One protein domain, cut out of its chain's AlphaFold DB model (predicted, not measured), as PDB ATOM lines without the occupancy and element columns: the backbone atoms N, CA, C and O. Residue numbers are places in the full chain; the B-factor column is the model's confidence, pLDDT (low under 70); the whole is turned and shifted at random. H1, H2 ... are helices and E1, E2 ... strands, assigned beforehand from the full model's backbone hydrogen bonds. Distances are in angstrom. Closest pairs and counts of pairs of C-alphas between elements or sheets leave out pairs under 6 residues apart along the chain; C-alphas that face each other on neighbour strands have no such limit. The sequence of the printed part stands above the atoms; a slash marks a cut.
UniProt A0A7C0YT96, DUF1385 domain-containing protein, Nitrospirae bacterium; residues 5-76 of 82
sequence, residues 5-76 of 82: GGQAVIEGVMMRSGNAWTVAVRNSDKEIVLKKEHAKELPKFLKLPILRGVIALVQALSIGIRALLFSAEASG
ATOM      1  N   GLY A   5     263.915 163.912 294.394       92.06
ATOM      2  CA  GLY A   5     263.951 164.023 292.941       92.06
ATOM      3  C   GLY A   5     265.108 163.227 292.360       92.06
ATOM      4  O   GLY A   5     265.923 162.673 293.096       92.06
ATOM      5  N   GLY A   6     265.199 163.185 291.038       92.81
ATOM      6  CA  GLY A   6     266.264 162.462 290.362       92.81
ATOM      7  C   GLY A   6     266.386 162.817 288.890       92.81
ATOM      8  O   GLY A   6     265.586 163.580 288.349       92.81
ATOM      9  N   GLN A   7     267.412 162.259 288.264       95.19
ATOM     10  CA  GLN A   7     267.722 162.408 286.848       95.19
ATOM     11  C   GLN A   7     268.275 161.077 286.323       95.19
ATOM     12  O   GLN A   7     269.030 160.401 287.022       95.19
ATOM     13  N   ALA A   8     267.934 160.713 285.087       97.19
ATOM     14  CA  ALA A   8     268.630 159.639 284.387       97.19
ATOM     15  C   ALA A   8     270.051 160.090 284.006       97.19
ATOM     16  O   ALA A   8     270.257 161.228 283.571       97.19
ATOM     17  N   VAL A   9     271.025 159.204 284.188       96.25
ATOM     18  CA  VAL A   9     272.421 159.428 283.795       96.25
ATOM     19  C   VAL A   9     272.901 158.253 282.947       96.25
ATOM     20  O   VAL A   9     272.130 157.337 282.663       96.25
ATOM     21  N   ILE A  10     274.149 158.291 282.494       95.50
ATOM     22  CA  ILE A  10     274.663 157.270 281.586       95.50
ATOM     23  C   ILE A  10     274.794 155.942 282.336       95.50
ATOM     24  O   ILE A  10     275.363 155.908 283.424       95.50
ATOM     25  N   GLU A  11     274.197 154.878 281.791       95.50
ATOM     26  CA  GLU A  11     274.180 153.539 282.403       95.50
ATOM     27  C   GLU A  11     273.740 153.532 283.884       95.50
ATOM     28  O   GLU A  11     274.157 152.688 284.683       95.50
ATOM     29  N   GLY A  12     272.896 154.495 284.285       96.50
ATOM     30  CA  GLY A  12     272.640 154.737 285.700       96.50
ATOM     31  C   GLY A  12     271.524 155.725 286.037       96.50
ATOM     32  O   GLY A  12     270.823 156.269 285.184       96.50
ATOM     33  N   VAL A  13     271.369 155.980 287.338       97.62
ATOM     34  CA  VAL A  13     270.387 156.923 287.892       97.62
ATOM     35  C   VAL A  13     271.015 157.820 288.956       97.62
ATOM     36  O   VAL A  13     271.844 157.382 289.756       97.62
ATOM     37  N   MET A  14     270.585 159.081 288.989       97.12
ATOM     38  CA  MET A  14     270.877 160.034 290.053       97.12
ATOM     39  C   MET A  14     269.624 160.303 290.885       97.12
ATOM     40  O   MET A  14     268.567 160.597 290.333       97.12
ATOM     41  N   MET A  15     269.755 160.255 292.210       96.62
ATOM     42  CA  MET A  15     268.706 160.608 293.166       96.62
ATOM     43  C   MET A  15     269.200 161.699 294.117       96.62
ATOM     44  O   MET A  15     270.348 161.684 294.556       96.62
ATOM     45  N   ARG A  16     268.323 162.633 294.485       92.69
ATOM     46  CA  ARG A  16     268.586 163.731 295.419       92.69
ATOM     47  C   ARG A  16     267.485 163.806 296.468       92.69
ATOM     48  O   ARG A  16     266.306 163.765 296.136       92.69
ATOM     49  N   SER A  17     267.884 163.971 297.726       91.88
ATOM     50  CA  SER A  17     266.985 164.220 298.852       91.88
ATOM     51  C   SER A  17     267.622 165.228 299.801       91.88
ATOM     52  O   SER A  17     268.754 165.044 300.255       91.88
ATOM     53  N   GLY A  18     266.914 166.323 300.081       88.25
ATOM     54  CA  GLY A  18     267.426 167.398 300.930       88.25
ATOM     55  C   GLY A  18     268.773 167.949 300.438       88.25
ATOM     56  O   GLY A  18     268.882 168.471 299.323       88.25
ATOM     57  N   ASN A  19     269.804 167.841 301.282       87.88
ATOM     58  CA  ASN A  19     271.168 168.290 300.994       87.88
ATOM     59  C   ASN A  19     272.092 167.171 300.489       87.88
ATOM     60  O   ASN A  19     273.289 167.404 300.391       87.88
ATOM     61  N   ALA A  20     271.584 165.984 300.158       92.12
ATOM     62  CA  ALA A  20     272.390 164.878 299.652       92.12
ATOM     63  C   ALA A  20     271.922 164.440 298.264       92.12
ATOM     64  O   ALA A  20     270.735 164.495 297.939       92.12
ATOM     65  N   TRP A  21     272.863 163.980 297.449       94.88
ATOM     66  CA  TRP A  21     272.580 163.319 296.181       94.88
ATOM     67  C   TRP A  21     273.476 162.096 296.004       94.88
ATOM     68  O   TRP A  21     274.528 161.962 296.633       94.88
ATOM     69  N   THR A  22     273.011 161.139 295.212       97.12
ATOM     70  CA  THR A  22     273.694 159.872 294.964       97.12
ATOM     71  C   THR A  22     273.511 159.464 293.515       97.12
ATOM     72  O   THR A  22     272.422 159.619 292.970       97.12
ATOM     73  N   VAL A  23     274.570 158.942 292.907       97.81
ATOM     74  CA  VAL A  23     274.559 158.361 291.566       97.81
ATOM     75  C   VAL A  23     274.922 156.893 291.662       97.81
ATOM     76  O   VAL A  23     275.881 156.550 292.352       97.81
ATOM     77  N   ALA A  24     274.153 156.057 290.974       97.81
ATOM     78  CA  ALA A  24     274.421 154.641 290.790       97.81
ATOM     79  C   ALA A  24     274.577 154.360 289.300       97.81
ATOM     80  O   ALA A  24     273.662 154.662 288.535       97.81
ATOM     81  N   VAL A  25     275.724 153.813 288.905       97.50
ATOM     82  CA  VAL A  25     276.091 153.555 287.504       97.50
ATOM     83  C   VAL A  25     276.582 152.125 287.381       97.50
ATOM     84  O   VAL A  25     277.279 151.636 288.268       97.50
ATOM     85  N   ARG A  26     276.203 151.454 286.296       95.44
ATOM     86  CA  ARG A  26     276.755 150.156 285.926       95.44
ATOM     87  C   ARG A  26     278.074 150.359 285.175       95.44
ATOM     88  O   ARG A  26     278.076 151.034 284.152       95.44
ATOM     89  N   ASN A  27     279.165 149.782 285.671       93.31
ATOM     90  CA  ASN A  27     280.459 149.809 284.981       93.31
ATOM     91  C   ASN A  27     280.548 148.725 283.887       93.31
ATOM     92  O   ASN A  27     279.647 147.891 283.738       93.31
ATOM     93  N   SER A  28     281.652 148.711 283.138       91.44
ATOM     94  CA  SER A  28     281.921 147.730 282.073       91.44
ATOM     95  C   SER A  28     281.956 146.280 282.581       91.44
ATOM     96  O   SER A  28     281.527 145.369 281.870       91.44
ATOM     97  N   ASP A  29     282.347 146.069 283.842       92.44
ATOM     98  CA  ASP A  29     282.332 144.766 284.527       92.44
ATOM     99  C   ASP A  29     280.932 144.342 285.016       92.44
ATOM    100  O   ASP A  29     280.757 143.286 285.624       92.44
ATOM    101  N   LYS A  30     279.899 145.137 284.705       91.56
ATOM    102  CA  LYS A  30     278.491 144.966 285.108       91.56
ATOM    103  C   LYS A  30     278.226 145.131 286.606       91.56
ATOM    104  O   LYS A  30     277.102 144.858 287.046       91.56
ATOM    105  N   GLU A  31     279.192 145.630 287.359       94.56
ATOM    106  CA  GLU A  31     279.059 146.000 288.763       94.56
ATOM    107  C   GLU A  31     278.429 147.391 288.913       94.56
ATOM    108  O   GLU A  31     278.437 148.205 287.991       94.56
ATOM    109  N   ILE A  32     277.847 147.670 290.083       95.75
ATOM    110  CA  ILE A  32     277.246 148.976 290.376       95.75
ATOM    111  C   ILE A  32     278.218 149.815 291.200       95.75
ATOM    112  O   ILE A  32     278.511 149.488 292.350       95.75
ATOM    113  N   VAL A  33     278.645 150.943 290.640       96.00
ATOM    114  CA  VAL A  33     279.485 151.935 291.310       96.00
ATOM    115  C   VAL A  33     278.605 153.060 291.845       96.00
ATOM    116  O   VAL A  33     277.704 153.559 291.165       96.00
ATOM    117  N   LEU A  34     278.865 153.464 293.089       96.94
ATOM    118  CA  LEU A  34     278.093 154.482 293.793       96.94
ATOM    119  C   LEU A  34     278.940 155.716 294.086       96.94
ATOM    120  O   LEU A  34     280.044 155.616 294.619       96.94
ATOM    121  N   LYS A  35     278.366 156.895 293.849       95.62
ATOM    122  CA  LYS A  35     278.912 158.175 294.310       95.62
ATOM    123  C   LYS A  35     277.885 158.906 295.147       95.62
ATOM    124  O   LYS A  35     276.790 159.179 294.668       95.62
ATOM    125  N   LYS A  36     278.242 159.247 296.385       96.00
ATOM    126  CA  LYS A  36     277.391 159.993 297.318       96.00
ATOM    127  C   LYS A  36     278.065 161.301 297.703       96.00
ATOM    128  O   LYS A  36     279.183 161.297 298.205       96.00
ATOM    129  N   GLU A  37     277.360 162.410 297.518       93.50
ATOM    130  CA  GLU A  37     277.852 163.746 297.851       93.50
ATOM    131  C   GLU A  37     276.787 164.562 298.591       93.50
ATOM    132  O   GLU A  37     275.580 164.340 298.457       93.50
ATOM    133  N   HIS A  38     277.250 165.547 299.364       89.88
ATOM    134  CA  HIS A  38     276.390 166.553 299.978       89.88
ATOM    135  C   HIS A  38     276.458 167.855 299.172       89.88
ATOM    136  O   HIS A  38     277.534 168.346 298.830       89.88
ATOM    137  N   ALA A  39     275.299 168.430 298.875       79.56
ATOM    138  CA  ALA A  39     275.176 169.763 298.319       79.56
ATOM    139  C   ALA A  39     275.598 170.802 299.368       79.56
ATOM    140  O   ALA A  39     275.189 170.737 300.528       79.56
ATOM    141  N   LYS A  40     276.402 171.786 298.951       76.19
ATOM    142  CA  LYS A  40     276.813 172.894 299.822       76.19
ATOM    143  C   LYS A  40     275.606 173.722 300.261       76.19
ATOM    144  O   LYS A  40     274.778 174.119 299.437       76.19
ATOM    145  N   GLU A  41     275.563 174.037 301.551       72.94
ATOM    146  CA  GLU A  41     274.577 174.958 302.105       72.94
ATOM    147  C   GLU A  41     274.833 176.392 301.630       72.94
ATOM    148  O   GLU A  41     275.974 176.846 301.523       72.94
ATOM    149  N   LEU A  42     273.752 177.112 301.332       71.50
ATOM    150  CA  LEU A  42     273.819 178.496 300.871       71.50
ATOM    151  C   LEU A  42     273.732 179.483 302.044       71.50
ATOM    152  O   LEU A  42     272.866 179.325 302.913       71.50
ATOM    153  N   PRO A  43     274.537 180.560 302.031       74.56
ATOM    154  CA  PRO A  43     274.416 181.665 302.977       74.56
ATOM    155  C   PRO A  43     273.012 182.293 303.011       74.56
ATOM    156  O   PRO A  43     272.332 182.411 301.991       74.56
ATOM    157  N   LYS A  44     272.584 182.773 304.187       71.06
ATOM    158  CA  LYS A  44     271.220 183.302 304.413       71.06
ATOM    159  C   LYS A  44     270.859 184.525 303.555       71.06
ATOM    160  O   LYS A  44     269.689 184.684 303.226       71.06
ATOM    161  N   PHE A  45     271.830 185.353 303.167       72.50
ATOM    162  CA  PHE A  45     271.597 186.561 302.360       72.50
ATOM    163  C   PHE A  45     271.276 186.265 300.883       72.50
ATOM    164  O   PHE A  45     270.689 187.094 300.196       72.50
ATOM    165  N   LEU A  46     271.574 185.055 300.398       67.62
ATOM    166  CA  LEU A  46     271.294 184.609 299.026       67.62
ATOM    167  C   LEU A  46     269.842 184.116 298.835       67.62
ATOM    168  O   LEU A  46     269.503 183.546 297.801       67.62
ATOM    169  N   LYS A  47     268.969 184.328 299.831       67.94
ATOM    170  CA  LYS A  47     267.577 183.843 299.856       67.94
ATOM    171  C   LYS A  47     266.538 184.836 299.304       67.94
ATOM    172  O   LYS A  47     265.346 184.547 299.381       67.94
ATOM    173  N   LEU A  48     266.955 185.975 298.741       84.94
ATOM    174  CA  LEU A  48     266.062 186.924 298.049       84.94
ATOM    175  C   LEU A  48     265.323 186.220 296.893       84.94
ATOM    176  O   LEU A  48     265.962 185.464 296.169       84.94
ATOM    177  N   PRO A  49     264.016 186.447 296.667       80.75
ATOM    178  CA  PRO A  49     263.171 185.580 295.833       80.75
ATOM    179  C   PRO A  49     263.662 185.387 294.388       80.75
ATOM    180  O   PRO A  49     263.613 184.268 293.882       80.75
ATOM    181  N   ILE A  50     264.197 186.433 293.750       86.31
ATOM    182  CA  ILE A  50     264.757 186.359 292.388       86.31
ATOM    183  C   ILE A  50     266.120 185.652 292.398       86.31
ATOM    184  O   ILE A  50     266.351 184.697 291.658       86.31
ATOM    185  N   LEU A  51     267.015 186.078 293.294       85.94
ATOM    186  CA  LEU A  51     268.369 185.535 293.417       85.94
ATOM    187  C   LEU A  51     268.364 184.055 293.842       85.94
ATOM    188  O   LEU A  51     269.168 183.262 293.358       85.94
ATOM    189  N   ARG A  52     267.392 183.658 294.671       86.06
ATOM    190  CA  ARG A  52     267.146 182.277 295.100       86.06
ATOM    191  C   ARG A  52     266.922 181.351 293.908       86.06
ATOM    192  O   ARG A  52     267.443 180.241 293.913       86.06
ATOM    193  N   GLY A  53     266.158 181.796 292.906       87.56
ATOM    194  CA  GLY A  53     265.864 181.009 291.707       87.56
ATOM    195  C   GLY A  53     267.110 180.748 290.864       87.56
ATOM    196  O   GLY A  53     267.406 179.598 290.549       87.56
ATOM    197  N   VAL A  54     267.886 181.798 290.576       91.25
ATOM    198  CA  VAL A  54     269.146 181.691 289.815       91.25
ATOM    199  C   VAL A  54     270.128 180.758 290.516       91.25
ATOM    200  O   VAL A  54     270.728 179.887 289.894       91.25
ATOM    201  N   ILE A  55     270.259 180.890 291.832       89.19
ATOM    202  CA  ILE A  55     271.167 180.056 292.614       89.19
ATOM    203  C   ILE A  55     270.708 178.601 292.640       89.19
ATOM    204  O   ILE A  55     271.532 177.704 292.472       89.19
ATOM    205  N   ALA A  56     269.410 178.352 292.822       87.06
ATOM    206  CA  ALA A  56     268.860 177.002 292.768       87.06
ATOM    207  C   ALA A  56     269.110 176.352 291.399       87.06
ATOM    208  O   ALA A  56     269.499 175.185 291.343       87.06
ATOM    209  N   LEU A  57     268.962 177.118 290.313       91.62
ATOM    210  CA  LEU A  57     269.256 176.668 288.956       91.62
ATOM    211  C   LEU A  57     270.741 176.317 288.786       91.62
ATOM    212  O   LEU A  57     271.057 175.219 288.336       91.62
ATOM    213  N   VAL A  58     271.654 177.202 289.198       92.19
ATOM    214  CA  VAL A  58     273.106 176.956 289.125       92.19
ATOM    215  C   VAL A  58     273.505 175.732 289.948       92.19
ATOM    216  O   VAL A  58     274.301 174.911 289.491       92.19
ATOM    217  N   GLN A  59     272.936 175.558 291.143       89.12
ATOM    218  CA  GLN A  59     273.173 174.363 291.952       89.12
ATOM    219  C   GLN A  59     272.657 173.093 291.278       89.12
ATOM    220  O   GLN A  59     273.365 172.088 291.270       89.12
ATOM    221  N   ALA A  60     271.444 173.123 290.721       90.62
ATOM    222  CA  ALA A  60     270.866 171.981 290.021       90.62
ATOM    223  C   ALA A  60     271.712 171.591 288.799       90.62
ATOM    224  O   ALA A  60     272.071 170.424 288.668       90.62
ATOM    225  N   LEU A  61     272.110 172.569 287.978       94.25
ATOM    226  CA  LEU A  61     273.013 172.377 286.840       94.25
ATOM    227  C   LEU A  61     274.358 171.794 287.276       94.25
ATOM    228  O   LEU A  61     274.816 170.815 286.701       94.25
ATOM    229  N   SER A  62     274.981 172.362 288.312       93.62
ATOM    230  CA  SER A  62     276.280 171.887 288.792       93.62
ATOM    231  C   SER A  62     276.216 170.436 289.277       93.62
ATOM    232  O   SER A  62     277.099 169.647 288.950       93.62
ATOM    233  N   ILE A  63     275.162 170.066 290.011       94.00
ATOM    234  CA  ILE A  63     274.942 168.686 290.463       94.00
ATOM    235  C   ILE A  63     274.679 167.760 289.268       94.00
ATOM    236  O   ILE A  63     275.298 166.704 289.183       94.00
ATOM    237  N   GLY A  64     273.817 168.161 288.329       94.75
ATOM    238  CA  GLY A  64     273.503 167.371 287.136       94.75
ATOM    239  C   GLY A  64     274.736 167.104 286.270       94.75
ATOM    240  O   GLY A  64     274.992 165.961 285.904       94.75
ATOM    241  N   ILE A  65     275.561 168.125 286.021       95.81
ATOM    242  CA  ILE A  65     276.816 167.986 285.267       95.81
ATOM    243  C   ILE A  65     277.786 167.046 285.991       95.81
ATOM    244  O   ILE A  65     278.354 166.157 285.366       95.81
ATOM    245  N   ARG A  66     277.955 167.186 287.313       95.31
ATOM    246  CA  ARG A  66     278.811 166.282 288.106       95.31
ATOM    247  C   ARG A  66     278.337 164.833 288.052       95.31
ATOM    248  O   ARG A  66     279.167 163.931 288.010       95.31
ATOM    249  N   ALA A  67     277.023 164.622 288.082       96.31
ATOM    250  CA  ALA A  67     276.427 163.299 287.987       96.31
ATOM    251  C   ALA A  67     276.671 162.669 286.609       96.31
ATOM    252  O   ALA A  67     277.069 161.512 286.544       96.31
ATOM    253  N   LEU A  68     276.500 163.448 285.534       95.56
ATOM    254  CA  LEU A  68     276.767 163.009 284.165       95.56
ATOM    255  C   LEU A  68     278.243 162.660 283.949       95.56
ATOM    256  O   LEU A  68     278.537 161.580 283.445       95.56
ATOM    257  N   LEU A  69     279.160 163.530 284.380       95.50
ATOM    258  CA  LEU A  69     280.602 163.294 284.255       95.50
ATOM    259  C   LEU A  69     281.031 162.033 285.006       95.50
ATOM    260  O   LEU A  69     281.695 161.179 284.435       95.50
ATOM    261  N   PHE A  70     280.583 161.878 286.255       95.31
ATOM    262  CA  PHE A  70     280.856 160.660 287.012       95.31
ATOM    263  C   PHE A  70     280.279 159.418 286.325       95.31
ATOM    264  O   PHE A  70     280.926 158.379 286.324       95.31
ATOM    265  N   SER A  71     279.077 159.507 285.749       94.94
ATOM    266  CA  SER A  71     278.477 158.364 285.062       94.94
ATOM    267  C   SER A  71     279.208 157.964 283.787       94.94
ATOM    268  O   SER A  71     279.325 156.775 283.538       94.94
ATOM    269  N   ALA A  72     279.737 158.928 283.028       94.56
ATOM    270  CA  ALA A  72     280.535 158.648 281.837       94.56
ATOM    271  C   ALA A  72     281.863 157.964 282.198       94.56
ATOM    272  O   ALA A  72     282.221 156.944 281.612       94.56
ATOM    273  N   GLU A  73     282.549 158.495 283.213       92.75
ATOM    274  CA  GLU A  73     283.808 157.939 283.710       92.75
ATOM    275  C   GLU A  73     283.592 156.525 284.272       92.75
ATOM    276  O   GLU A  73     284.282 155.583 283.895       92.75
ATOM    277  N   ALA A  74     282.574 156.344 285.118       92.31
ATOM    278  CA  ALA A  74     282.277 155.058 285.746       92.31
ATOM    279  C   ALA A  74     281.726 154.002 284.772       92.31
ATOM    280  O   ALA A  74     281.868 152.812 285.045       92.31
ATOM    281  N   SER A  75     281.092 154.402 283.662       90.19
ATOM    282  CA  SER A  75     280.609 153.464 282.642       90.19
ATOM    283  C   SER A  75     281.710 152.994 281.683       90.19
ATOM    284  O   SER A  75     281.428 152.165 280.823       90.19
ATOM    285  N   GLY A  76     282.931 153.536 281.786       81.75
ATOM    286  CA  GLY A  76     284.037 153.210 280.881       81.75
ATOM    287  C   GLY A  76     283.917 153.845 279.491       81.75
ATOM    288  O   GLY A  76     284.591 153.406 278.565       81.75
TER     289      GLY A  76
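AT A GLANCE: This is residues 5 to 76 of the 82 residues of the protein "DUF1385 domain-containing protein" of Nitrospirae bacterium (UniProt A0A7C0YT96). A four-stranded sheet has one long helix, H2, packed over one face by residues 63 to 74, the other face bare; the helix's earlier turns extend past the sheet towards tiny H1. The printed part has 72 residues, E1 E2 E3 E4 H1 H2 in order, mixed class. The strands form an antiparallel meander, each beside the one before. It is a loose rod, radius of gyration of the C-alphas 14.0 A, spanning 47 by 17 by 15 A.

IN THESE COORDINATES: E1 (5 to 9) begins at C-alpha 5 (263.951, 164.023, 292.941). E2 (12 to 17), E3 (20 to 26, 20.6 A), E4 (32 to 38, 20.0 A) and H1 (44 to 47) follow. H2 (49 to 74, 37.4 A) ends at C-alpha 74 (282.277, 155.058, 285.746).

HOW THE PARTS SIT: N 7 and O 14 (E1, E2) are 2.9 A apart, N 15 and O 22 (E2, E3) 2.8 A, N 23 and O 35 (E3, E4) 2.8 A, within hydrogen-bond range. H2 is on the sheet, height 8.8 A; its closest C-alphas to E3 are Ser 71 and Val 25, 5.9 A. In H2, 21 of 22 O i to N i+4 pairs are within range; H1 is too short for one.

THE WHOLE: The farthest C-alphas, Asp 29 and Leu 48, are 47.2 A apart. The printed part has no cut; its links are tight. Residues 46 to 47 have pLDDT under 70.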